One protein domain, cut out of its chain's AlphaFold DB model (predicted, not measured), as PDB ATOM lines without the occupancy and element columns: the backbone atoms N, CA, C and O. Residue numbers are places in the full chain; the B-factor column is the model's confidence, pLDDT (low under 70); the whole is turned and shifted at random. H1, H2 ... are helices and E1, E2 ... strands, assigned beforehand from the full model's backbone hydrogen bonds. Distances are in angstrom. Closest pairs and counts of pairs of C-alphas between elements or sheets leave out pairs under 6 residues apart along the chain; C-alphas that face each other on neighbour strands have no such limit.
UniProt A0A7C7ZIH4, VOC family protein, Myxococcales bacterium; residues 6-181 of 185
ATOM      1  N   ILE A   6       5.700 -36.950 -34.484       97.25
ATOM      2  CA  ILE A   6       5.676 -36.021 -35.618       97.25
ATOM      3  C   ILE A   6       7.123 -35.807 -36.055       97.25
ATOM      4  O   ILE A   6       7.985 -35.615 -35.206       97.25
ATOM      5  N   ALA A   7       7.397 -35.851 -37.359       97.81
ATOM      6  CA  ALA A   7       8.731 -35.624 -37.906       97.81
ATOM      7  C   ALA A   7       8.745 -34.386 -38.806       97.81
ATOM      8  O   ALA A   7       7.929 -34.274 -39.722       97.81
ATOM      9  N   VAL A   8       9.694 -33.481 -38.571       97.81
ATOM     10  CA  VAL A   8       9.922 -32.283 -39.396       97.81
ATOM     11  C   VAL A   8      11.402 -32.137 -39.737       97.81
ATOM     12  O   VAL A   8      12.258 -32.722 -39.082       97.81
ATOM     13  N   ALA A   9      11.732 -31.360 -40.764       97.25
ATOM     14  CA  ALA A   9      13.124 -31.052 -41.085       97.25
ATOM     15  C   ALA A   9      13.639 -29.869 -40.256       97.25
ATOM     16  O   ALA A   9      12.882 -28.968 -39.895       97.25
ATOM     17  N   THR A  10      14.944 -29.834 -40.002       96.94
ATOM     18  CA  THR A  10      15.631 -28.653 -39.471       96.94
ATOM     19  C   THR A  10      16.892 -28.340 -40.261       96.94
ATOM     20  O   THR A  10      17.465 -29.220 -40.899       96.94
ATOM     21  N   LYS A  11      17.320 -27.077 -40.216       93.75
ATOM     22  CA  LYS A  11      18.616 -26.617 -40.737       93.75
ATOM     23  C   LYS A  11      19.695 -26.491 -39.670       93.75
ATOM     24  O   LYS A  11      20.873 -26.471 -40.008       93.75
ATOM     25  N   ASP A  12      19.298 -26.374 -38.409       96.00
ATOM     26  CA  ASP A  12      20.203 -26.108 -37.298       96.00
ATOM     27  C   ASP A  12      19.793 -26.975 -36.112       96.00
ATOM     28  O   ASP A  12      19.012 -26.592 -35.239       96.00
ATOM     29  N   MET A  13      20.312 -28.199 -36.124       97.06
ATOM     30  CA  MET A  13      20.023 -29.177 -35.090       97.06
ATOM     31  C   MET A  13      20.509 -28.729 -33.696       97.06
ATOM     32  O   MET A  13      19.751 -28.910 -32.746       97.06
ATOM     33  N   PRO A  14      21.686 -28.085 -33.531       97.62
ATOM     34  CA  PRO A  14      22.058 -27.442 -32.266       97.62
ATOM     35  C   PRO A  14      21.055 -26.395 -31.763       97.62
ATOM     36  O   PRO A  14      20.753 -26.369 -30.571       97.62
ATOM     37  N   ALA A  15      20.515 -25.540 -32.638       98.00
ATOM     38  CA  ALA A  15      19.488 -24.581 -32.236       98.00
ATOM     39  C   ALA A  15      18.198 -25.281 -31.786       98.00
ATOM     40  O   ALA A  15      17.587 -24.870 -30.795       98.00
ATOM     41  N   ILE A  16      17.800 -26.347 -32.488       98.06
ATOM     42  CA  ILE A  16      16.641 -27.168 -32.126       98.06
ATOM     43  C   ILE A  16      16.850 -27.889 -30.797       98.06
ATOM     44  O   ILE A  16      15.934 -27.869 -29.986       98.06
ATOM     45  N   ASP A  17      18.025 -28.453 -30.528       98.31
ATOM     46  CA  ASP A  17      18.334 -29.095 -29.241       98.31
ATOM     47  C   ASP A  17      18.311 -28.082 -28.084       98.31
ATOM     48  O   ASP A  17      17.704 -28.318 -27.040       98.31
ATOM     49  N   ALA A  18      18.828 -26.872 -28.306       98.38
ATOM     50  CA  ALA A  18      18.709 -25.785 -27.337       98.38
ATOM     51  C   ALA A  18      17.241 -25.415 -27.039       98.38
ATOM     52  O   ALA A  18      16.891 -25.042 -25.920       98.38
ATOM     53  N   PHE A  19      16.355 -25.497 -28.034       98.62
ATOM     54  CA  PHE A  19      14.935 -25.215 -27.838       98.62
ATOM     55  C   PHE A  19      14.181 -26.405 -27.223       98.62
ATOM     56  O   PHE A  19      13.624 -26.283 -26.134       98.62
ATOM     57  N   TYR A  20      14.152 -27.547 -27.909       98.44
ATOM     58  CA  TYR A  20      13.349 -28.717 -27.545       98.44
ATOM     59  C   TYR A  20      13.993 -29.576 -26.449       98.44
ATOM     60  O   TYR A  20      13.285 -30.248 -25.713       98.44
ATOM     61  N   GLY A  21      15.312 -29.559 -26.290       97.75
ATOM     62  CA  GLY A  21      15.970 -30.184 -25.146       97.75
ATOM     63  C   GLY A  21      15.920 -29.258 -23.936       97.75
ATOM     64  O   GLY A  21      15.224 -29.497 -22.947       97.75
ATOM     65  N   GLU A  22      16.638 -28.138 -24.012       96.62
ATOM     66  CA  GLU A  22      16.840 -27.284 -22.839       96.62
ATOM     67  C   GLU A  22      15.618 -26.412 -22.499       96.62
ATOM     68  O   GLU A  22      15.175 -26.404 -21.342       96.62
ATOM     69  N   ALA A  23      15.057 -25.676 -23.468       98.19
ATOM     70  CA  ALA A  23      14.028 -24.666 -23.202       98.19
ATOM     71  C   ALA A  23      12.626 -25.245 -22.943       98.19
ATOM     72  O   ALA A  23      11.880 -24.664 -22.155       98.19
ATOM     73  N   THR A  24      12.259 -26.375 -23.545       97.56
ATOM     74  CA  THR A  24      10.995 -27.082 -23.243       97.56
ATOM     75  C   THR A  24      11.180 -28.163 -22.175       97.56
ATOM     76  O   THR A  24      10.256 -28.418 -21.395       97.56
ATOM     77  N   GLY A  25      12.379 -28.751 -22.088       96.56
ATOM     78  CA  GLY A  25      12.701 -29.837 -21.168       96.56
ATOM     79  C   GLY A  25      12.379 -31.233 -21.682       96.56
ATOM     80  O   GLY A  25      12.180 -32.109 -20.844       96.56
ATOM     81  N   PHE A  26      12.277 -31.435 -22.997       98.06
ATOM     82  CA  PHE A  26      12.133 -32.782 -23.547       98.06
ATOM     83  C   PHE A  26      13.467 -33.524 -23.502       98.06
ATOM     84  O   PHE A  26      14.541 -32.921 -23.490       98.06
ATOM     85  N   GLU A  27      13.398 -34.850 -23.471       97.88
ATOM     86  CA  GLU A  27      14.587 -35.697 -23.436       97.88
ATOM     87  C   GLU A  27      14.896 -36.212 -24.843       97.88
ATOM     88  O   GLU A  27      14.046 -36.834 -25.474       97.88
ATOM     89  N   LEU A  28      16.109 -35.976 -25.350       98.38
ATOM     90  CA  LEU A  28      16.572 -36.599 -26.591       98.38
ATOM     91  C   LEU A  28      16.883 -38.079 -26.328       98.38
ATOM     92  O   LEU A  28      17.924 -38.409 -25.761       98.38
ATOM     93  N   VAL A  29      15.998 -38.978 -26.759       98.12
ATOM     94  CA  VAL A  29      16.050 -40.404 -26.384       98.12
ATOM     95  C   VAL A  29      16.595 -41.316 -27.482       98.12
ATOM     96  O   VAL A  29      17.077 -42.414 -27.196       98.12
ATOM     97  N   LYS A  30      16.538 -40.896 -28.751       98.06
ATOM     98  CA  LYS A  30      17.014 -41.716 -29.874       98.06
ATOM     99  C   LYS A  30      17.505 -40.869 -31.037       98.06
ATOM    100  O   LYS A  30      16.989 -39.791 -31.311       98.06
ATOM    101  N   VAL A  31      18.467 -41.419 -31.773       98.50
ATOM    102  CA  VAL A  31      18.788 -40.999 -33.137       98.50
ATOM    103  C   VAL A  31      18.817 -42.216 -34.058       98.50
ATOM    104  O   VAL A  31      19.345 -43.266 -33.678       98.50
ATOM    105  N   GLU A  32      18.245 -42.089 -35.250       98.25
ATOM    106  CA  GLU A  32      18.479 -43.000 -36.373       98.25
ATOM    107  C   GLU A  32      19.380 -42.321 -37.398       98.25
ATOM    108  O   GLU A  32      19.194 -41.146 -37.715       98.25
ATOM    109  N   ILE A  33      20.375 -43.048 -37.903       98.25
ATOM    110  CA  ILE A  33      21.358 -42.523 -38.853       98.25
ATOM    111  C   ILE A  33      21.378 -43.447 -40.058       98.25
ATOM    112  O   ILE A  33      21.645 -44.641 -39.920       98.25
ATOM    113  N   ALA A  34      21.089 -42.896 -41.230       95.44
ATOM    114  CA  ALA A  34      20.953 -43.673 -42.451       95.44
ATOM    115  C   ALA A  34      21.418 -42.877 -43.679       95.44
ATOM    116  O   ALA A  34      21.373 -41.643 -43.664       95.44
ATOM    117  N   PRO A  35      21.857 -43.557 -44.753       96.88
ATOM    118  CA  PRO A  35      22.015 -42.913 -46.050       96.88
ATOM    119  C   PRO A  35      20.662 -42.405 -46.564       96.88
ATOM    120  O   PRO A  35      19.622 -43.015 -46.299       96.88
ATOM    121  N   THR A  36      20.673 -41.307 -47.318       95.81
ATOM    122  CA  THR A  36      19.487 -40.881 -48.074       95.81
ATOM    123  C   THR A  36      19.348 -41.702 -49.364       95.81
ATOM    124  O   THR A  36      20.342 -42.261 -49.841       95.81
ATOM    125  N   PRO A  37      18.138 -41.816 -49.949       91.25
ATOM    126  CA  PRO A  37      17.922 -42.632 -51.148       91.25
ATOM    127  C   PRO A  37      18.747 -42.203 -52.369       91.25
ATOM    128  O   PRO A  37      19.198 -43.062 -53.121       91.25
ATOM    129  N   GLU A  38      18.962 -40.897 -52.548       91.00
ATOM    130  CA  GLU A  38      19.619 -40.315 -53.730       91.00
ATOM    131  C   GLU A  38      21.120 -40.036 -53.517       91.00
ATOM    132  O   GLU A  38      21.800 -39.509 -54.397       91.00
ATOM    133  N   GLY A  39      21.665 -40.439 -52.366       90.00
ATOM    134  CA  GLY A  39      23.060 -40.228 -51.999       90.00
ATOM    135  C   GLY A  39      23.249 -39.076 -51.012       90.00
ATOM    136  O   GLY A  39      22.691 -37.994 -51.153       90.00
ATOM    137  N   GLY A  40      24.068 -39.327 -49.993       95.56
ATOM    138  CA  GLY A  40      24.181 -38.468 -48.819       95.56
ATOM    139  C   GLY A  40      23.852 -39.238 -47.546       95.56
ATOM    140  O   GLY A  40      23.865 -40.474 -47.525       95.56
ATOM    141  N   TRP A  41      23.584 -38.515 -46.465       97.06
ATOM    142  CA  TRP A  41      23.183 -39.103 -45.189       97.06
ATOM    143  C   TRP A  41      22.222 -38.196 -44.432       97.06
ATOM    144  O   TRP A  41      22.150 -36.990 -44.654       97.06
ATOM    145  N   ALA A  42      21.465 -38.789 -43.520       97.62
ATOM    146  CA  ALA A  42      20.546 -38.067 -42.665       97.62
ATOM    147  C   ALA A  42      20.594 -38.605 -41.236       97.62
ATOM    148  O   ALA A  42      20.888 -39.782 -40.997       97.62
ATOM    149  N   LYS A  43      20.289 -37.725 -40.284       98.44
ATOM    150  CA  LYS A  43      20.037 -38.082 -38.884       98.44
ATOM    151  C   LYS A  43      18.592 -37.744 -38.548       98.44
ATOM    152  O   LYS A  43      18.127 -36.656 -38.878       98.44
ATOM    153  N   HIS A  44      17.913 -38.661 -37.877       98.56
ATOM    154  CA  HIS A  44      16.548 -38.501 -37.397       98.56
ATOM    155  C   HIS A  44      16.559 -38.569 -35.873       98.56
ATOM    156  O   HIS A  44      16.736 -39.642 -35.298       98.56
ATOM    157  N   PHE A  45      16.456 -37.415 -35.225       98.75
ATOM    158  CA  PHE A  45      16.498 -37.273 -33.771       98.75
ATOM    159  C   PHE A  45      15.093 -37.375 -33.196       98.75
ATOM    160  O   PHE A  45      14.187 -36.800 -33.780       98.75
ATOM    161  N   PHE A  46      14.916 -38.047 -32.060       98.69
ATOM    162  CA  PHE A  46      13.624 -38.241 -31.401       98.69
ATOM    163  C   PHE A  46      13.686 -37.752 -29.956       98.69
ATOM    164  O   PHE A  46      14.445 -38.291 -29.148       98.69
ATOM    165  N   TYR A  47      12.858 -36.762 -29.645       98.56
ATOM    166  CA  TYR A  47      12.666 -36.228 -28.305       98.56
ATOM    167  C   TYR A  47      11.392 -36.813 -27.699       98.56
ATOM    168  O   TYR A  47      10.335 -36.724 -28.324       98.56
ATOM    169  N   ASP A  48      11.479 -37.381 -26.498       97.75
ATOM    170  CA  ASP A  48      10.311 -37.775 -25.708       97.75
ATOM    171  C   ASP A  48       9.637 -36.521 -25.144       97.75
ATOM    172  O   ASP A  48      10.233 -35.758 -24.377       97.75
ATOM    173  N   THR A  49       8.393 -36.300 -25.558       96.75
ATOM    174  CA  THR A  49       7.575 -35.153 -25.142       96.75
ATOM    175  C   THR A  49       6.659 -35.480 -23.959       96.75
ATOM    176  O   THR A  49       5.958 -34.600 -23.458       96.75
ATOM    177  N   GLY A  50       6.707 -36.723 -23.472       93.81
ATOM    178  CA  GLY A  50       5.862 -37.270 -22.422       93.81
ATOM    179  C   GLY A  50       4.865 -38.299 -22.955       93.81
ATOM    180  O   GLY A  50       4.498 -38.310 -24.127       93.81
ATOM    181  N   ASN A  51       4.403 -39.188 -22.069       88.75
ATOM    182  CA  ASN A  51       3.394 -40.214 -22.376       88.75
ATOM    183  C   ASN A  51       3.751 -41.139 -23.569       88.75
ATOM    184  O   ASN A  51       2.871 -41.740 -24.182       88.75
ATOM    185  N   GLY A  52       5.043 -41.265 -23.896       86.62
ATOM    186  CA  GLY A  52       5.528 -42.049 -25.036       86.62
ATOM    187  C   GLY A  52       5.302 -41.397 -26.406       86.62
ATOM    188  O   GLY A  52       5.556 -42.045 -27.422       86.62
ATOM    189  N   GLU A  53       4.832 -40.147 -26.452       95.31
ATOM    190  CA  GLU A  53       4.703 -39.352 -27.675       95.31
ATOM    191  C   GLU A  53       6.020 -38.616 -27.953       95.31
ATOM    192  O   GLU A  53       6.663 -38.094 -27.038       95.31
ATOM    193  N   MET A  54       6.433 -38.550 -29.220       97.50
ATOM    194  CA  MET A  54       7.729 -37.973 -29.585       97.50
ATOM    195  C   MET A  54       7.641 -36.866 -30.635       97.50
ATOM    196  O   MET A  54       6.838 -36.909 -31.566       97.50
ATOM    197  N   MET A  55       8.557 -35.910 -30.535       97.94
ATOM    198  CA  MET A  55       8.844 -34.953 -31.598       97.94
ATOM    199  C   MET A  55      10.170 -35.325 -32.249       97.94
ATOM    200  O   MET A  55      11.161 -35.553 -31.554       97.94
ATOM    201  N   ALA A  56      10.195 -35.390 -33.576       98.38
ATOM    202  CA  ALA A  56      11.351 -35.840 -34.323       98.38
ATOM    203  C   ALA A  56      11.838 -34.820 -35.356       98.38
ATOM    204  O   ALA A  56      11.052 -34.107 -35.987       98.38
ATOM    205  N   PHE A  57      13.157 -34.769 -35.535       98.62
ATOM    206  CA  PHE A  57      13.822 -33.815 -36.414       98.62
ATOM    207  C   PHE A  57      14.772 -34.507 -37.378       98.62
ATOM    208  O   PHE A  57      15.662 -35.255 -36.966       98.62
ATOM    209  N   TRP A  58      14.600 -34.214 -38.663       98.06
ATOM    210  CA  TRP A  58      15.516 -34.598 -39.723       98.06
ATOM    211  C   TRP A  58      16.589 -33.532 -39.923       98.06
ATOM    212  O   TRP A  58      16.289 -32.391 -40.278       98.06
ATOM    213  N   GLU A  59      17.844 -33.939 -39.763       97.62
ATOM    214  CA  GLU A  59      19.012 -33.212 -40.248       97.62
ATOM    215  C   GLU A  59      19.481 -33.882 -41.544       97.62
ATOM    216  O   GLU A  59      19.941 -35.029 -41.526       97.62
ATOM    217  N   LEU A  60      19.314 -33.181 -42.666       96.81
ATOM    218  CA  LEU A  60      19.496 -33.724 -44.012       96.81
ATOM    219  C   LEU A  60      20.817 -33.242 -44.620       96.81
ATOM    220  O   LEU A  60      21.061 -32.040 -44.707       96.81
ATOM    221  N   HIS A  61      21.645 -34.183 -45.080       95.81
ATOM    222  CA  HIS A  61      22.888 -33.924 -45.812       95.81
ATOM    223  C   HIS A  61      22.834 -34.644 -47.157       95.81
ATOM    224  O   HIS A  61      23.476 -35.676 -47.361       95.81
ATOM    225  N   ASP A  62      22.015 -34.095 -48.049       95.38
ATOM    226  CA  ASP A  62      21.743 -34.612 -49.388       95.38
ATOM    227  C   ASP A  62      21.796 -33.453 -50.397       95.38
ATOM    228  O   ASP A  62      21.027 -32.490 -50.304       95.38
ATOM    229  N   ASP A  63      22.722 -33.536 -51.355       94.38
ATOM    230  CA  ASP A  63      22.952 -32.475 -52.342       94.38
ATOM    231  C   ASP A  63      21.759 -32.285 -53.296       94.38
ATOM    232  O   ASP A  63      21.588 -31.195 -53.844       94.38
ATOM    233  N   THR A  64      20.907 -33.303 -53.473       94.56
ATOM    234  CA  THR A  64      19.704 -33.214 -54.320       94.56
ATOM    235  C   THR A  64      18.584 -32.412 -53.656       94.56
ATOM    236  O   THR A  64      17.822 -31.732 -54.344       94.56
ATOM    237  N   ILE A  65      18.516 -32.435 -52.321       94.19
ATOM    238  CA  ILE A  65      17.613 -31.595 -51.518       94.19
ATOM    239  C   ILE A  65      18.182 -30.173 -51.402       94.19
ATOM    240  O   ILE A  65      17.439 -29.186 -51.362       94.19
ATOM    241  N   GLY A  66      19.512 -30.058 -51.377       92.19
ATOM    242  CA  GLY A  66      20.229 -28.798 -51.231       92.19
ATOM    243  C   GLY A  66      20.168 -28.244 -49.806       92.19
ATOM    244  O   GLY A  66      19.731 -28.903 -48.869       92.19
ATOM    245  N   LYS A  67      20.628 -26.999 -49.621       89.62
ATOM    246  CA  LYS A  67      20.715 -26.340 -48.296       89.62
ATOM    247  C   LYS A  67      19.586 -25.338 -48.027       89.62
ATOM    248  O   LYS A  67      19.377 -24.897 -46.896       89.62
ATOM    249  N   ASP A  68      18.824 -25.001 -49.063       90.06
ATOM    250  CA  ASP A  68      17.801 -23.952 -49.025       90.06
ATOM    251  C   ASP A  68      16.375 -24.485 -48.825       90.06
ATOM    252  O   ASP A  68      15.419 -23.711 -48.920       90.06
ATOM    253  N   TYR A  69      16.219 -25.770 -48.478       93.69
ATOM    254  CA  TYR A  69      14.913 -26.366 -48.178       93.69
ATOM    255  C   TYR A  69      14.166 -25.606 -47.078       93.69
ATOM    256  O   TYR A  69      14.734 -24.829 -46.317       93.69
ATOM    257  N   LYS A  70      12.853 -25.775 -47.020       95.31
ATOM    258  CA  LYS A  70      11.977 -25.008 -46.137       95.31
ATOM    259  C   LYS A  70      11.684 -25.762 -44.842       95.31
ATOM    260  O   LYS A  70      11.651 -26.988 -44.853       95.31
ATOM    261  N   THR A  71      11.499 -25.036 -43.741       96.44
ATOM    262  CA  THR A  71      11.320 -25.634 -42.400       96.44
ATOM    263  C   THR A  71      10.190 -25.005 -41.592       96.44
ATOM    264  O   THR A  71       9.673 -25.654 -40.687       96.44
ATOM    265  N   ALA A  72       9.775 -23.774 -41.903       96.88
ATOM    266  CA  ALA A  72       8.701 -23.104 -41.184       96.88
ATOM    267  C   ALA A  72       7.343 -23.612 -41.684       96.88
ATOM    268  O   ALA A  72       6.923 -23.267 -42.791       96.88
ATOM    269  N   LEU A  73       6.625 -24.392 -40.867       96.31
ATOM    270  CA  LEU A  73       5.399 -25.088 -41.298       96.31
ATOM    271  C   LEU A  73       4.304 -24.162 -41.850       96.31
ATOM    272  O   LEU A  73       3.527 -24.565 -42.711       96.31
ATOM    273  N   SER A  74       4.216 -22.929 -41.353       97.38
ATOM    274  CA  SER A  74       3.240 -21.943 -41.834       97.38
ATOM    275  C   SER A  74       3.834 -20.991 -42.865       97.38
ATOM    276  O   SER A  74       3.313 -20.855 -43.972       97.38
ATOM    277  N   LEU A  75       4.933 -20.322 -42.506       96.31
ATOM    278  CA  LEU A  75       5.473 -19.209 -43.289       96.31
ATOM    279  C   LEU A  75       5.979 -19.661 -44.660       96.31
ATOM    280  O   LEU A  75       5.711 -18.991 -45.654       96.31
ATOM    281  N   ASP A  76       6.645 -20.815 -44.736       96.38
ATOM    282  CA  ASP A  76       7.137 -21.332 -46.014       96.38
ATOM    283  C   ASP A  76       6.010 -21.899 -46.898       96.38
ATOM    284  O   ASP A  76       6.195 -22.057 -48.104       96.38
ATOM    285  N   MET A  77       4.823 -22.136 -46.327       96.38
ATOM    286  CA  MET A  77       3.589 -22.437 -47.066       96.38
ATOM    287  C   MET A  77       2.803 -21.177 -47.472       96.38
ATOM    288  O   MET A  77       1.731 -21.289 -48.066       96.38
ATOM    289  N   GLY A  78       3.299 -19.977 -47.153       96.75
ATOM    290  CA  GLY A  78       2.614 -18.714 -47.439       96.75
ATOM    291  C   GLY A  78       1.447 -18.401 -46.495       96.75
ATOM    292  O   GLY A  78       0.605 -17.569 -46.829       96.75
ATOM    293  N   MET A  79       1.388 -19.047 -45.327       97.88
ATOM    294  CA  MET A  79       0.342 -18.839 -44.322       97.88
ATOM    295  C   MET A  79       0.832 -17.960 -43.162       97.88
ATOM    296  O   MET A  79       2.029 -17.948 -42.854       97.88
ATOM    297  N   PRO A  80      -0.073 -17.247 -42.463       97.50
ATOM    298  CA  PRO A  80       0.254 -16.612 -41.191       97.50
ATOM    299  C   PRO A  80       0.862 -17.614 -40.195       97.50
ATOM    300  O   PRO A  80       0.441 -18.769 -40.165       97.50
ATOM    301  N   PRO A  81       1.797 -17.185 -39.328       94.44
ATOM    302  CA  PRO A  81       2.593 -18.090 -38.491       94.44
ATOM    303  C   PRO A  81       1.779 -18.960 -37.521       94.44
ATOM    304  O   PRO A  81       2.277 -19.985 -37.074       94.44
ATOM    305  N   TRP A  82       0.550 -18.559 -37.189       94.69
ATOM    306  CA  TRP A  82      -0.324 -19.261 -36.248       94.69
ATOM    307  C   TRP A  82      -1.157 -20.385 -36.872       94.69
ATOM    308  O   TRP A  82      -1.779 -21.141 -36.132       94.69
ATOM    309  N   VAL A  83      -1.191 -20.516 -38.202       96.44
ATOM    310  CA  VAL A  83      -2.078 -21.477 -38.883       96.44
ATOM    311  C   VAL A  83      -1.646 -22.921 -38.621       96.44
ATOM    312  O   VAL A  83      -2.393 -23.682 -38.015       96.44
ATOM    313  N   ASN A  84      -0.431 -23.285 -39.032       96.75
ATOM    314  CA  ASN A  84       0.198 -24.569 -38.728       96.75
ATOM    315  C   ASN A  84       1.142 -24.394 -37.534       96.75
ATOM    316  O   ASN A  84       2.126 -23.649 -37.615       96.75
ATOM    317  N   HIS A  85       0.845 -25.093 -36.445       97.50
ATOM    318  CA  HIS A  85       1.603 -25.078 -35.199       97.50
ATOM    319  C   HIS A  85       1.612 -26.474 -34.572       97.50
ATOM    320  O   HIS A  85       0.815 -27.337 -34.946       97.50
ATOM    321  N   ILE A  86       2.537 -26.706 -33.642       97.81
ATOM    322  CA  ILE A  86       2.654 -27.978 -32.919       97.81
ATOM    323  C   ILE A  86       2.325 -27.721 -31.456       97.81
ATOM    324  O   ILE A  86       3.012 -26.937 -30.804       97.81
ATOM    325  N   ALA A  87       1.281 -28.384 -30.960       97.88
ATOM    326  CA  ALA A  87       0.804 -28.250 -29.592       97.88
ATOM    327  C   ALA A  87       1.150 -29.481 -28.756       97.88
ATOM    328  O   ALA A  87       0.814 -30.608 -29.117       97.88
ATOM    329  N   PHE A  88       1.790 -29.240 -27.618       97.88
ATOM    330  CA  PHE A  88       2.138 -30.238 -26.620       97.88
ATOM    331  C   PHE A  88       1.194 -30.137 -25.426       97.88
ATOM    332  O   PHE A  88       0.804 -29.047 -24.996       97.88
ATOM    333  N   PHE A  89       0.824 -31.291 -24.884       96.62
ATOM    334  CA  PHE A  89      -0.086 -31.378 -23.753       96.62
ATOM    335  C   PHE A  89       0.552 -30.846 -22.464       96.62
ATOM    336  O   PHE A  89       1.719 -31.108 -22.176       96.62
ATOM    337  N   THR A  90      -0.252 -30.154 -21.657       96.62
ATOM    338  CA  THR A  90       0.059 -29.833 -20.259       96.62
ATOM    339  C   THR A  90      -1.086 -30.314 -19.362       96.62
ATOM    340  O   THR A  90      -2.252 -30.113 -19.717       96.62
ATOM    341  N   PRO A  91      -0.793 -30.975 -18.226       95.88
ATOM    342  CA  PRO A  91      -1.816 -31.617 -17.399       95.88
ATOM    343  C   PRO A  91      -2.636 -30.644 -16.551       95.88
ATOM    344  O   PRO A  91      -3.810 -30.903 -16.289       95.88
ATOM    345  N   ASP A  92      -2.029 -29.545 -16.109       97.50
ATOM    346  CA  ASP A  92      -2.632 -28.604 -15.172       97.50
ATOM    347  C   ASP A  92      -2.021 -27.196 -15.290       97.50
ATOM    348  O   ASP A  92      -1.157 -26.913 -16.127       97.50
ATOM    349  N   LYS A  93      -2.544 -26.267 -14.482       97.19
ATOM    350  CA  LYS A  93      -2.129 -24.858 -14.508       97.19
ATOM    351  C   LYS A  93      -0.728 -24.676 -13.934       97.19
ATOM    352  O   LYS A  93      -0.022 -23.751 -14.331       97.19
ATOM    353  N   GLU A  94      -0.347 -25.529 -12.995       98.19
ATOM    354  CA  GLU A  94       0.957 -25.539 -12.359       98.19
ATOM    355  C   GLU A  94       2.052 -25.899 -13.377       98.19
ATOM    356  O   GLU A  94       3.024 -25.148 -13.494       98.19
ATOM    357  N   ASP A  95       1.876 -26.959 -14.177       97.75
ATOM    358  CA  ASP A  95       2.797 -27.309 -15.270       97.75
ATOM    359  C   ASP A  95       2.837 -26.198 -16.323       97.75
ATOM    360  O   ASP A  95       3.926 -25.767 -16.698       97.75
ATOM    361  N   LEU A  96       1.689 -25.632 -16.715       97.81
ATOM    362  CA  LEU A  96       1.625 -24.469 -17.614       97.81
ATOM    363  C   LEU A  96       2.534 -23.317 -17.153       97.81
ATOM    364  O   LEU A  96       3.307 -22.765 -17.941       97.81
ATOM    365  N   VAL A  97       2.471 -22.960 -15.866       98.12
ATOM    366  CA  VAL A  97       3.324 -21.918 -15.275       98.12
ATOM    367  C   VAL A  97       4.802 -22.306 -15.356       98.12
ATOM    368  O   VAL A  97       5.624 -21.476 -15.750       98.12
ATOM    369  N   VAL A  98       5.138 -23.564 -15.056       98.19
ATOM    370  CA  VAL A  98       6.510 -24.081 -15.183       98.19
ATOM    371  C   VAL A  98       7.004 -23.987 -16.630       98.19
ATOM    372  O   VAL A  98       8.115 -23.501 -16.854       98.19
ATOM    373  N   ARG A  99       6.193 -24.382 -17.623       98.12
ATOM    374  CA  ARG A  99       6.543 -24.293 -19.052       98.12
ATOM    375  C   ARG A  99       6.770 -22.852 -19.493       98.12
ATOM    376  O   ARG A  99       7.798 -22.558 -20.106       98.12
ATOM    377  N   ARG A 100       5.858 -21.941 -19.131       98.62
ATOM    378  CA  ARG A 100       5.988 -20.504 -19.414       98.62
ATOM    379  C   ARG A 100       7.306 -19.964 -18.873       98.62
ATOM    380  O   ARG A 100       8.065 -19.330 -19.605       98.62
ATOM    381  N   ASP A 101       7.570 -20.202 -17.593       98.50
ATOM    382  CA  ASP A 101       8.738 -19.644 -16.921       98.50
ATOM    383  C   ASP A 101      10.030 -20.242 -17.489       98.50
ATOM    384  O   ASP A 101      11.015 -19.519 -17.659       98.50
ATOM    385  N   ARG A 102      10.023 -21.523 -17.878       98.38
ATOM    386  CA  ARG A 102      11.154 -22.162 -18.563       98.38
ATOM    387  C   ARG A 102      11.468 -21.484 -19.898       98.38
ATOM    388  O   ARG A 102      12.620 -21.104 -20.118       98.38
ATOM    389  N   TRP A 103      10.464 -21.234 -20.740       98.69
ATOM    390  CA  TRP A 103      10.645 -20.491 -21.991       98.69
ATOM    391  C   TRP A 103      11.150 -19.064 -21.767       98.69
ATOM    392  O   TRP A 103      12.122 -18.649 -22.406       98.69
ATOM    393  N   LEU A 104      10.564 -18.330 -20.818       98.75
ATOM    394  CA  LEU A 104      10.985 -16.962 -20.501       98.75
ATOM    395  C   LEU A 104      12.437 -16.907 -20.003       98.75
ATOM    396  O   LEU A 104      13.198 -16.030 -20.422       98.75
ATOM    397  N   ASN A 105      12.838 -17.853 -19.151       98.25
ATOM    398  CA  ASN A 105      14.207 -17.970 -18.643       98.25
ATOM    399  C   ASN A 105      15.199 -18.387 -19.739       98.25
ATOM    400  O   ASN A 105      16.352 -17.950 -19.738       98.25
ATOM    401  N   ALA A 106      14.749 -19.182 -20.709       98.25
ATOM    402  CA  ALA A 106      15.529 -19.537 -21.888       98.25
ATOM    403  C   ALA A 106      15.591 -18.408 -22.939       98.25
ATOM    404  O   ALA A 106      16.377 -18.499 -23.883       98.25
ATOM    405  N   GLY A 107      14.853 -17.310 -22.752       98.31
ATOM    406  CA  GLY A 107      14.928 -16.120 -23.602       98.31
ATOM    407  C   GLY A 107      13.838 -16.009 -24.665       98.31
ATOM    408  O   GLY A 107      13.943 -15.172 -25.559       98.31
ATOM    409  N   TYR A 108      12.805 -16.843 -24.590       98.69
ATOM    410  CA  TYR A 108      11.711 -16.873 -25.554       98.69
ATOM    411  C   TYR A 108      10.505 -16.113 -25.003       98.69
ATOM    412  O   TYR A 108      10.056 -16.358 -23.885       98.69
ATOM    413  N   ASN A 109       9.979 -15.161 -25.779       98.56
ATOM    414  CA  ASN A 109       8.725 -14.491 -25.433       98.56
ATOM    415  C   ASN A 109       7.571 -15.493 -25.511       98.56
ATOM    416  O   ASN A 109       7.584 -16.377 -26.368       98.56
ATOM    417  N   VAL A 110       6.566 -15.316 -24.656       98.81
ATOM    418  CA  VAL A 110       5.415 -16.217 -24.584       98.81
ATOM    419  C   VAL A 110       4.128 -15.426 -24.767       98.81
ATOM    420  O   VAL A 110       3.876 -14.456 -24.050       98.81
ATOM    421  N   LEU A 111       3.313 -15.846 -25.729       98.75
ATOM    422  CA  LEU A 111       1.941 -15.380 -25.905       98.75
ATOM    423  C   LEU A 111       1.010 -16.378 -25.216       98.75
ATOM    424  O   LEU A 111       0.975 -17.539 -25.595       98.75
ATOM    425  N   GLU A 112       0.269 -15.934 -24.212       98.69
ATOM    426  CA  GLU A 112      -0.724 -16.744 -23.510       98.69
ATOM    427  C   GLU A 112      -2.125 -16.372 -23.994       98.69
ATOM    428  O   GLU A 112      -2.477 -15.187 -24.029       98.69
ATOM    429  N   ILE A 113      -2.921 -17.376 -24.360       98.50
ATOM    430  CA  ILE A 113      -4.300 -17.204 -24.814       98.50
ATOM    431  C   ILE A 113      -5.220 -18.148 -24.037       98.50
ATOM    432  O   ILE A 113      -5.036 -19.360 -24.050       98.50
ATOM    433  N   ASP A 114      -6.231 -17.588 -23.375       98.25
ATOM    434  CA  ASP A 114      -7.331 -18.326 -22.745       98.25
ATOM    435  C   ASP A 114      -8.538 -18.306 -23.691       98.25
ATOM    436  O   ASP A 114      -9.196 -17.273 -23.861       98.25
ATOM    437  N   HIS A 115      -8.809 -19.454 -24.318       96.56
ATOM    438  CA  HIS A 115      -9.940 -19.689 -25.220       96.56
ATOM    439  C   HIS A 115     -11.218 -20.114 -24.472       96.56
ATOM    440  O   HIS A 115     -12.200 -20.533 -25.086       96.56
ATOM    441  N   GLY A 116     -11.215 -20.068 -23.137       95.69
ATOM    442  CA  GLY A 116     -12.308 -20.497 -22.267       95.69
ATOM    443  C   GLY A 116     -12.387 -22.013 -22.067       95.69
ATOM    444  O   GLY A 116     -12.713 -22.458 -20.969       95.69
ATOM    445  N   TRP A 117     -12.076 -22.812 -23.093       96.38
ATOM    446  CA  TRP A 117     -12.021 -24.282 -23.019       96.38
ATOM    447  C   TRP A 117     -10.594 -24.845 -22.960       96.38
ATOM    448  O   TRP A 117     -10.403 -25.983 -22.526       96.38
ATOM    449  N   CYS A 118      -9.603 -24.049 -23.363       98.12
ATOM    450  CA  CYS A 118      -8.191 -24.328 -23.171       98.12
ATOM    451  C   CYS A 118      -7.405 -23.048 -22.868       98.12
ATOM    452  O   CYS A 118      -7.860 -21.937 -23.160       98.12
ATOM    453  N   ILE A 119      -6.228 -23.227 -22.276       98.69
ATOM    454  CA  ILE A 119      -5.220 -22.184 -22.106       98.69
ATOM    455  C   ILE A 119      -3.972 -22.632 -22.855       98.69
ATOM    456  O   ILE A 119      -3.444 -23.711 -22.585       98.69
ATOM    457  N   SER A 120      -3.504 -21.779 -23.756       98.50
ATOM    458  CA  SER A 120      -2.390 -22.066 -24.649       98.50
ATOM    459  C   SER A 120      -1.261 -21.064 -24.451       98.50
ATOM    460  O   SER A 120      -1.492 -19.855 -24.382       98.50
ATOM    461  N   LEU A 121      -0.030 -21.563 -24.377       98.81
ATOM    462  CA  LEU A 121       1.195 -20.770 -24.405       98.81
ATOM    463  C   LEU A 121       1.880 -20.978 -25.738       98.81
ATOM    464  O   LEU A 121       2.213 -22.107 -26.070       98.81
ATOM    465  N   TYR A 122       2.172 -19.896 -26.442       98.81
ATOM    466  CA  TYR A 122       2.815 -19.932 -27.744       98.81
ATOM    467  C   TYR A 122       4.187 -19.273 -27.718       98.81
ATOM    468  O   TYR A 122       4.363 -18.183 -27.163       98.81
ATOM    469  N   THR A 123       5.142 -19.888 -28.408       98.62
ATOM    470  CA  THR A 123       6.410 -19.258 -28.784       98.62
ATOM    471  C   THR A 123       6.888 -19.763 -30.146       98.62
ATOM    472  O   THR A 123       6.352 -20.729 -30.679       98.62
ATOM    473  N   MET A 124       7.868 -19.090 -30.745       98.19
ATOM    474  CA  MET A 124       8.425 -19.481 -32.041       98.19
ATOM    475  C   MET A 124       9.676 -20.338 -31.842       98.19
ATOM    476  O   MET A 124      10.587 -19.923 -31.120       98.19
ATOM    477  N   ASP A 125       9.731 -21.499 -32.495       98.06
ATOM    478  CA  ASP A 125      10.929 -22.335 -32.500       98.06
ATOM    479  C   ASP A 125      12.000 -21.804 -33.483       98.06
ATOM    480  O   ASP A 125      11.726 -20.919 -34.304       98.06
ATOM    481  N   PRO A 126      13.240 -22.324 -33.432       97.62
ATOM    482  CA  PRO A 126      14.315 -21.902 -34.332       97.62
ATOM    483  C   PRO A 126      14.065 -22.184 -35.822       97.62
ATOM    484  O   PRO A 126      14.690 -21.551 -36.671       97.62
ATOM    485  N   ASN A 127      13.160 -23.107 -36.159       96.12
ATOM    486  CA  ASN A 127      12.780 -23.402 -37.541       96.12
ATOM    487  C   ASN A 127      11.723 -22.426 -38.088       96.12
ATOM    488  O   ASN A 127      11.406 -22.499 -39.276       96.12
ATOM    489  N   GLY A 128      11.170 -21.537 -37.254       96.62
ATOM    490  CA  GLY A 128      10.073 -20.644 -37.626       96.62
ATOM    491  C   GLY A 128       8.691 -21.298 -37.523       96.62
ATOM    492  O   GLY A 128       7.748 -20.844 -38.177       96.62
ATOM    493  N   THR A 129       8.563 -22.356 -36.720       97.75
ATOM    494  CA  THR A 129       7.295 -23.024 -36.413       97.75
ATOM    495  C   THR A 129       6.760 -22.559 -35.064       97.75
ATOM    496  O   THR A 129       7.466 -22.566 -34.052       97.75
ATOM    497  N   LEU A 130       5.487 -22.154 -35.035       98.44
ATOM    498  CA  LEU A 130       4.834 -21.799 -33.784       98.44
ATOM    499  C   LEU A 130       4.647 -23.070 -32.947       98.44
ATOM    500  O   LEU A 130       4.076 -24.060 -33.404       98.44
ATOM    501  N   THR A 131       5.169 -23.031 -31.732       98.56
ATOM    502  CA  THR A 131       5.112 -24.116 -30.758       98.56
ATOM    503  C   THR A 131       4.186 -23.726 -29.625       98.56
ATOM    504  O   THR A 131       4.235 -22.591 -29.144       98.56
ATOM    505  N   GLU A 132       3.361 -24.671 -29.194       98.75
ATOM    506  CA  GLU A 132       2.320 -24.478 -28.203       98.75
ATOM    507  C   GLU A 132       2.454 -25.466 -27.038       98.75
ATOM    508  O   GLU A 132       2.722 -26.646 -27.240       98.75
ATOM    509  N   PHE A 133       2.210 -24.990 -25.820       98.69
ATOM    510  CA  PHE A 133       1.798 -25.824 -24.691       98.69
ATOM    511  C   PHE A 133       0.327 -25.544 -24.390       98.69
ATOM    512  O   PHE A 133      -0.035 -24.383 -24.209       98.69
ATOM    513  N   CYS A 134      -0.509 -26.579 -24.331       98.50
ATOM    514  CA  CYS A 134      -1.959 -26.439 -24.211       98.50
ATOM    515  C   CYS A 134      -2.509 -27.219 -23.012       98.50
ATOM    516  O   CYS A 134      -2.248 -28.415 -22.853       98.50
ATOM    517  N   LEU A 135      -3.307 -26.549 -22.181       98.50
ATOM    518  CA  LEU A 135      -4.114 -27.155 -21.124       98.50
ATOM    519  C   LEU A 135      -5.578 -27.124 -21.540       98.50
ATOM    520  O   LEU A 135      -6.144 -26.045 -21.705       98.50
ATOM    521  N   THR A 136      -6.235 -28.278 -21.596       98.19
ATOM    522  CA  THR A 136      -7.703 -28.325 -21.669       98.19
ATOM    523  C   THR A 136      -8.292 -28.044 -20.284       98.19
ATOM    524  O   THR A 136      -7.954 -28.719 -19.318       98.19
ATOM    525  N   THR A 137      -9.169 -27.044 -20.164       97.12
ATOM    526  CA  THR A 137      -9.678 -26.559 -18.865       97.12
ATOM    527  C   THR A 137     -11.059 -27.093 -18.496       97.12
ATOM    528  O   THR A 137     -11.507 -26.897 -17.364       97.12
ATOM    529  N   ARG A 138     -11.747 -27.760 -19.428       96.00
ATOM    530  CA  ARG A 138     -13.052 -28.393 -19.202       96.00
ATOM    531  C   ARG A 138     -13.256 -29.596 -20.113       96.00
ATOM    532  O   ARG A 138     -12.678 -29.670 -21.192       96.00
ATOM    533  N   GLU A 139     -14.155 -30.489 -19.719       96.62
ATOM    534  CA  GLU A 139     -14.604 -31.574 -20.589       96.62
ATOM    535  C   GLU A 139     -15.451 -31.045 -21.758       96.62
ATOM    536  O   GLU A 139     -16.163 -30.037 -21.648       96.62
ATOM    537  N   PHE A 140     -15.382 -31.753 -22.887       97.19
ATOM    538  CA  PHE A 140     -16.228 -31.484 -24.045       97.19
ATOM    539  C   PHE A 140     -17.584 -32.167 -23.893       97.19
ATOM    540  O   PHE A 140     -17.678 -33.378 -23.687       97.19
ATOM    541  N   THR A 141     -18.639 -31.377 -24.044       97.19
ATOM    542  CA  THR A 141     -20.031 -31.822 -23.987       97.19
ATOM    543  C   THR A 141     -20.479 -32.423 -25.322       97.19
ATOM    544  O   THR A 141     -19.849 -32.228 -26.364       97.19
ATOM    545  N   GLU A 142     -21.612 -33.129 -25.328       98.19
ATOM    546  CA  GLU A 142     -22.235 -33.577 -26.584       98.19
ATOM    547  C   GLU A 142     -22.665 -32.402 -27.473       98.19
ATOM    548  O   GLU A 142     -22.645 -32.513 -28.698       98.19
ATOM    549  N   GLU A 143     -22.988 -31.254 -26.873       95.44
ATOM    550  CA  GLU A 143     -23.310 -30.038 -27.615       95.44
ATOM    551  C   GLU A 143     -22.083 -29.471 -28.341       95.44
ATOM    552  O   GLU A 143     -22.185 -29.153 -29.526       95.44
ATOM    553  N   ASP A 144     -20.907 -29.445 -27.696       95.62
ATOM    554  CA  ASP A 144     -19.648 -29.055 -28.351       95.62
ATOM    555  C   ASP A 144     -19.396 -29.922 -29.599       95.62
ATOM    556  O   ASP A 144     -19.108 -29.412 -30.685       95.62
ATOM    557  N   LYS A 145     -19.575 -31.246 -29.471       97.00
ATOM    558  CA  LYS A 145     -19.415 -32.198 -30.584       97.00
ATOM    559  C   LYS A 145     -20.445 -31.965 -31.688       97.00
ATOM    560  O   LYS A 145     -20.105 -32.039 -32.872       97.00
ATOM    561  N   ARG A 146     -21.701 -31.684 -31.325       95.75
ATOM    562  CA  ARG A 146     -22.787 -31.410 -32.274       95.75
ATOM    563  C   ARG A 146     -22.512 -30.140 -33.077       95.75
ATOM    564  O   ARG A 146     -22.620 -30.178 -34.303       95.75
ATOM    565  N   ILE A 147     -22.130 -29.052 -32.407       94.62
ATOM    566  CA  ILE A 147     -21.759 -27.780 -33.042       94.62
ATOM    567  C   ILE A 147     -20.567 -27.995 -33.977       94.62
ATOM    568  O   ILE A 147     -20.651 -27.643 -35.155       94.62
ATOM    569  N   ALA A 148     -19.502 -28.652 -33.501       95.56
ATOM    570  CA  ALA A 148     -18.321 -28.944 -34.312       95.56
ATOM    571  C   ALA A 148     -18.674 -29.746 -35.575       95.56
ATOM    572  O   ALA A 148     -18.199 -29.434 -36.667       95.56
ATOM    573  N   LYS A 149     -19.548 -30.755 -35.463       96.88
ATOM    574  CA  LYS A 149     -19.961 -31.560 -36.618       96.88
ATOM    575  C   LYS A 149     -20.830 -30.780 -37.604       96.88
ATOM    576  O   LYS A 149     -20.709 -31.005 -38.807       96.88
ATOM    577  N   ALA A 150     -21.689 -29.888 -37.115       95.19
ATOM    578  CA  ALA A 150     -22.509 -29.028 -37.964       95.19
ATOM    579  C   ALA A 150     -21.654 -28.018 -38.747       95.19
ATOM    580  O   ALA A 150     -21.882 -27.832 -39.943       95.19
ATOM    581  N   ALA A 151     -20.632 -27.441 -38.108       96.31
ATOM    582  CA  ALA A 151     -19.720 -26.469 -38.715       96.31
ATOM    583  C   ALA A 151     -18.935 -27.022 -39.922       96.31
ATOM    584  O   ALA A 151     -18.523 -26.259 -40.785       96.31
ATOM    585  N   VAL A 152     -18.776 -28.347 -40.043       97.12
ATOM    586  CA  VAL A 152     -18.147 -28.978 -41.223       97.12
ATOM    587  C   VAL A 152     -18.923 -28.700 -42.519       97.12
ATOM    588  O   VAL A 152     -18.335 -28.705 -43.597       97.12
ATOM    589  N   PHE A 153     -20.238 -28.484 -42.433       96.94
ATOM    590  CA  PHE A 153     -21.124 -28.373 -43.597       96.94
ATOM    591  C   PHE A 153     -21.899 -27.050 -43.654       96.94
ATOM    592  O   PHE A 153     -22.817 -26.918 -44.463       96.94
ATOM    593  N   SER A 154     -21.584 -26.091 -42.782       95.44
ATOM    594  CA  SER A 154     -22.318 -24.833 -42.667       95.44
ATOM    595  C   SER A 154     -21.391 -23.695 -42.269       95.44
ATOM    596  O   SER A 154     -20.749 -23.770 -41.228       95.44
ATOM    597  N   ASP A 155     -21.435 -22.605 -43.034       92.94
ATOM    598  CA  ASP A 155     -20.764 -21.343 -42.694       92.94
ATOM    599  C   ASP A 155     -21.592 -20.478 -41.728       92.94
ATOM    600  O   ASP A 155     -21.113 -19.470 -41.213       92.94
ATOM    601  N   ASN A 156     -22.848 -20.856 -41.462       91.19
ATOM    602  CA  ASN A 156     -23.668 -20.219 -40.434       91.19
ATOM    603  C   ASN A 156     -23.260 -20.739 -39.049       91.19
ATOM    604  O   ASN A 156     -23.921 -21.610 -38.480       91.19
ATOM    605  N   VAL A 157     -22.126 -20.245 -38.560       86.56
ATOM    606  CA  VAL A 157     -21.542 -20.589 -37.262       86.56
ATOM    607  C   VAL A 157     -21.540 -19.369 -36.350       86.56
ATOM    608  O   VAL A 157     -21.255 -18.250 -36.775       86.56
ATOM    609  N   GLU A 158     -21.860 -19.582 -35.078       89.88
ATOM    610  CA  GLU A 158     -21.704 -18.541 -34.067       89.88
ATOM    611  C   GLU A 158     -20.229 -18.404 -33.689       89.88
ATOM    612  O   GLU A 158     -19.503 -19.393 -33.547       89.88
ATOM    613  N   ASN A 159     -19.780 -17.164 -33.504       90.81
ATOM    614  CA  ASN A 159     -18.429 -16.914 -33.027       90.81
ATOM    615  C   ASN A 159     -18.281 -17.425 -31.592       90.81
ATOM    616  O   ASN A 159     -19.128 -17.170 -30.735       90.81
ATOM    617  N   SER A 160     -17.148 -18.067 -31.313       90.94
ATOM    618  CA  SER A 160     -16.735 -18.288 -29.928       90.94
ATOM    619  C   SER A 160     -16.559 -16.942 -29.206       90.94
ATOM    620  O   SER A 160     -16.225 -15.941 -29.853       90.94
ATOM    621  N   PRO A 161     -16.742 -16.888 -27.873       93.00
ATOM    622  CA  PRO A 161     -16.390 -15.709 -27.095       93.00
ATOM    623  C   PRO A 161     -14.943 -15.272 -27.373       93.00
ATOM    624  O   PRO A 161     -14.081 -16.128 -27.597       93.00
ATOM    625  N   PRO A 162     -14.648 -13.961 -27.353       95.31
ATOM    626  CA  PRO A 162     -13.295 -13.486 -27.593       95.31
ATOM    627  C   PRO A 162     -12.342 -14.053 -26.530       95.31
ATOM    628  O   PRO A 162     -12.682 -14.040 -25.341       95.31
ATOM    629  N   PRO A 163     -11.152 -14.534 -26.927       97.12
ATOM    630  CA  PRO A 163     -10.198 -15.073 -25.976       97.12
ATOM    631  C   PRO A 163      -9.562 -13.955 -25.142       97.12
ATOM    632  O   PRO A 163      -9.522 -12.790 -25.552       97.12
ATOM    633  N   LYS A 164      -9.001 -14.309 -23.983       98.25
ATOM    634  CA  LYS A 164      -8.150 -13.386 -23.213       98.25
ATOM    635  C   LYS A 164      -6.704 -13.586 -23.629       98.25
ATOM    636  O   LYS A 164      -6.235 -14.716 -23.674       98.25
ATOM    637  N   ILE A 165      -6.002 -12.491 -23.903       98.44
ATOM    638  CA  ILE A 165      -4.635 -12.520 -24.426       98.44
ATOM    639  C   ILE A 165      -3.694 -11.828 -23.443       98.44
ATOM    640  O   ILE A 165      -3.923 -10.677 -23.068       98.44
ATOM    641  N   THR A 166      -2.601 -12.503 -23.094       98.62
ATOM    642  CA  THR A 166      -1.529 -11.970 -22.248       98.62
ATOM    643  C   THR A 166      -0.182 -12.153 -22.942       98.62
ATOM    644  O   THR A 166       0.113 -13.209 -23.487       98.62
ATOM    645  N   ASN A 167       0.658 -11.115 -22.931       98.44
ATOM    646  CA  ASN A 167       1.999 -11.169 -23.513       98.44
ATOM    647  C   ASN A 167       3.055 -11.156 -22.409       98.44
ATOM    648  O   ASN A 167       3.133 -10.199 -21.636       98.44
ATOM    649  N   HIS A 168       3.918 -12.166 -22.401       98.50
ATOM    650  CA  HIS A 168       5.039 -12.286 -21.477       98.50
ATOM    651  C   HIS A 168       6.351 -12.081 -22.230       98.50
ATOM    652  O   HIS A 168       6.622 -12.745 -23.233       98.50
ATOM    653  N   LYS A 169       7.180 -11.149 -21.754       98.44
ATOM    654  CA  LYS A 169       8.466 -10.834 -22.386       98.44
ATOM    655  C   LYS A 169       9.621 -11.473 -21.632       98.44
ATOM    656  O   LYS A 169       9.755 -11.279 -20.422       98.44
ATOM    657  N   ALA A 170      10.478 -12.176 -22.362       98.06
ATOM    658  CA  ALA A 170      11.733 -12.667 -21.830       98.06
ATOM    659  C   ALA A 170      12.690 -11.504 -21.528       98.06
ATOM    660  O   ALA A 170      12.653 -10.451 -22.168       98.06
ATOM    661  N   LYS A 171      13.563 -11.700 -20.537       97.06
ATOM    662  CA  LYS A 171      14.556 -10.698 -20.107       97.06
ATOM    663  C   LYS A 171      15.947 -10.930 -20.700       97.06
ATOM    664  O   LYS A 171      16.846 -10.123 -20.484       97.06
ATOM    665  N   VAL A 172      16.128 -12.034 -21.419       96.19
ATOM    666  CA  VAL A 172      17.388 -12.444 -22.047       96.19
ATOM    667  C   VAL A 172      17.131 -12.827 -23.501       96.19
ATOM    668  O   VAL A 172      15.996 -13.107 -23.875       96.19
ATOM    669  N   ALA A 173      18.181 -12.828 -24.323       97.00
ATOM    670  CA  ALA A 173      18.081 -13.288 -25.707       97.00
ATOM    671  C   ALA A 173      17.775 -14.800 -25.776       97.00
ATOM    672  O   ALA A 173      18.205 -15.534 -24.876       97.00
ATOM    673  N   PRO A 174      17.099 -15.286 -26.835       97.69
ATOM    674  CA  PRO A 174      16.800 -16.705 -27.007       97.69
ATOM    675  C   PRO A 174      18.041 -17.593 -26.901       97.69
ATOM    676  O   PRO A 174      19.101 -17.248 -27.427       97.69
ATOM    677  N   LEU A 175      17.918 -18.736 -26.226       96.62
ATOM    678  CA  LEU A 175      19.028 -19.637 -25.909       96.62
ATOM    679  C   LEU A 175      19.841 -20.036 -27.141       96.62
ATOM    680  O   LEU A 175      21.053 -19.834 -27.147       96.62
ATOM    681  N   HIS A 176      19.171 -20.472 -28.207       95.25
ATOM    682  CA  HIS A 176      19.824 -20.868 -29.457       95.25
ATOM    683  C   HIS A 176      20.737 -19.778 -30.055       95.25
ATOM    684  O   HIS A 176      21.817 -20.080 -30.548       95.25
ATOM    685  N   THR A 177      20.386 -18.494 -29.918       94.12
ATOM    686  CA  THR A 177      21.211 -17.371 -30.418       94.12
ATOM    687  C   THR A 177      22.430 -17.050 -29.548       94.12
ATOM    688  O   THR A 177      23.329 -16.313 -29.957       94.12
ATOM    689  N   ARG A 178      22.468 -17.561 -28.312       87.31
ATOM    690  CA  ARG A 178      23.564 -17.321 -27.364       87.31
ATOM    691  C   ARG A 178      24.680 -18.354 -27.508       87.31
ATOM    692  O   ARG A 178      25.826 -18.035 -27.200       87.31
ATOM    693  N   LEU A 179      24.360 -19.552 -27.996       72.44
ATOM    694  CA  LEU A 179      25.299 -20.670 -28.113       72.44
ATOM    695  C   LEU A 179      26.408 -20.414 -29.141       72.44
ATOM    696  O   LEU A 179      27.564 -20.752 -28.885       72.44
ATOM    697  N   GLU A 180      26.116 -19.720 -30.243       56.53
ATOM    698  CA  GLU A 180      27.128 -19.362 -31.251       56.53
ATOM    699  C   GLU A 180      28.284 -18.523 -30.679       56.53
ATOM    700  O   GLU A 180      29.416 -18.610 -31.153       56.53
ATOM    701  N   ARG A 181      28.047 -17.770 -29.595       50.16
ATOM    702  CA  ARG A 181      29.072 -16.925 -28.959       50.16
ATOM    703  C   ARG A 181      30.113 -17.706 -28.155       50.16
ATOM    704  O   ARG A 181      31.106 -17.115 -27.748       50.16
TER     705      ARG A 181
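Overview. This is residues 6 to 181 of the 185 residues of the protein "VOC family protein" of Myxococcales bacterium (UniProt A0A7C7ZIH4). Two lobes sit side by side, each a strongly twisted sheet with one helix over a face: H1 on the sheet of E1, E4, E3 and E2, and H2 on the sheet of E5, E8, E7, E6 and E9. H1 and H2 meet near their last residues, H4 packs on H1, and residues 141 to 146 and 149 to 156, mostly H3 and the turn after it, stick out from the second lobe as an arm. The printed part has 176 residues with four named helices and nine named strands, in the order E1 H1 E2 E3 E4 E5 H2 E6 E7 E8 H3 E9 H4. Both sheets are mixed, in the orders E5 E8 E7 E6 E9 and E1 E4 E3 E2, and the class is mixed, helices and strands. The whole is only just compact, close to loose, with a radius of gyration of the C-alphas of 18.4 A, and spans 53 by 41 by 31 A.

Arrangement. In the larger sheet, E5 (residues 85 to 89) and E8 (130 to 136) are parallel, with N 88 and O 132 2.8 A apart. E8 and E7 (118 to 124) form an antiparallel hairpin, with N 121 and O 133 2.8 A apart. E7 and E6 (110 to 114) form another, with N 122 and O 111 2.8 A apart. E9 (164 to 168) is an edge strand antiparallel to E6, with N 112 and O 166 2.8 A apart. E6 E7 E8 is a meander, each strand the antiparallel neighbour of the one before. H2 (93 to 106) is on this sheet at a height of 8.9 A, in two layers; it lies over E7 and runs along it at 11 degrees on the local plane. Its closest C-alphas to E7 are those of Arg 100 and Leu 121, 6.9 A. In the other sheet, E1 (6 to 10) and E4 (53 to 61) are parallel, with N 8 and O 56 3.0 A apart. E4 and E3 (41 to 50) form a hairpin, with N 45 and O 57 2.9 A apart. E3 and E2 (27 to 35) form another, with N 44 and O 32 2.8 A apart; E2 E3 E4 is a second meander. H1 (13 to 23) is on this sheet at a height of 9.3 A, over E4 and E3. E1, H1, E2 and E5, H2, E6 are split strand-helix-strand units, two strands that run the same way in one sheet without being neighbours and a helix between them along the chain, with E4 and E3 between E1 and E2 in the sheet and E8 and E7 between E5 and E6, and both crossovers are right-handed. H2, with residues 102 to 106 alone, touches H1 at a steep tilt of 45 degrees, opposite ways; the closest C-alphas, of Ala 23 and Ala 106, are 5.5 A apart. H4 (175 to 181) touches H1 at a steep tilt of 50 degrees, the closest C-alphas being those of Ala 15 and His 176, 4.6 A. H3 (142 to 151) touches no helix and is on neither sheet. Every O i to N i+4 pair is within hydrogen-bond range in H2 and H3; H1 has 6 of 7, and H4 1 of 3, with 2 of 4 O i to N i+3 pairs.

Along the chain. E1 begins at C-alpha 6, (5.676, -36.021, -35.618). E3 is 28.7 A long, E4 26.3 A and E2 24.9 A, while H1 measures 14.1 A. H2 is 19.9 A long from C-alpha 93 at (-2.129, -24.858, -14.508), E7 19.4 A, E8 18.6 A and H3 14.3 A. E1, E5, E6 and E9 have five residues each. H4 ends at C-alpha 181, (29.072, -16.925, -28.959).

Size, cuts and confidence. The C-alphas of Asn 156 and Arg 181 are the two farthest apart, 54.1 A. The printed part has no cut. The links E4 to E5, residues 62 to 84, and H3 to E9, residues 152 to 163, are long. Mean pLDDT of the printed part is 96.0, and residues 180 to 181 of the model are under 70.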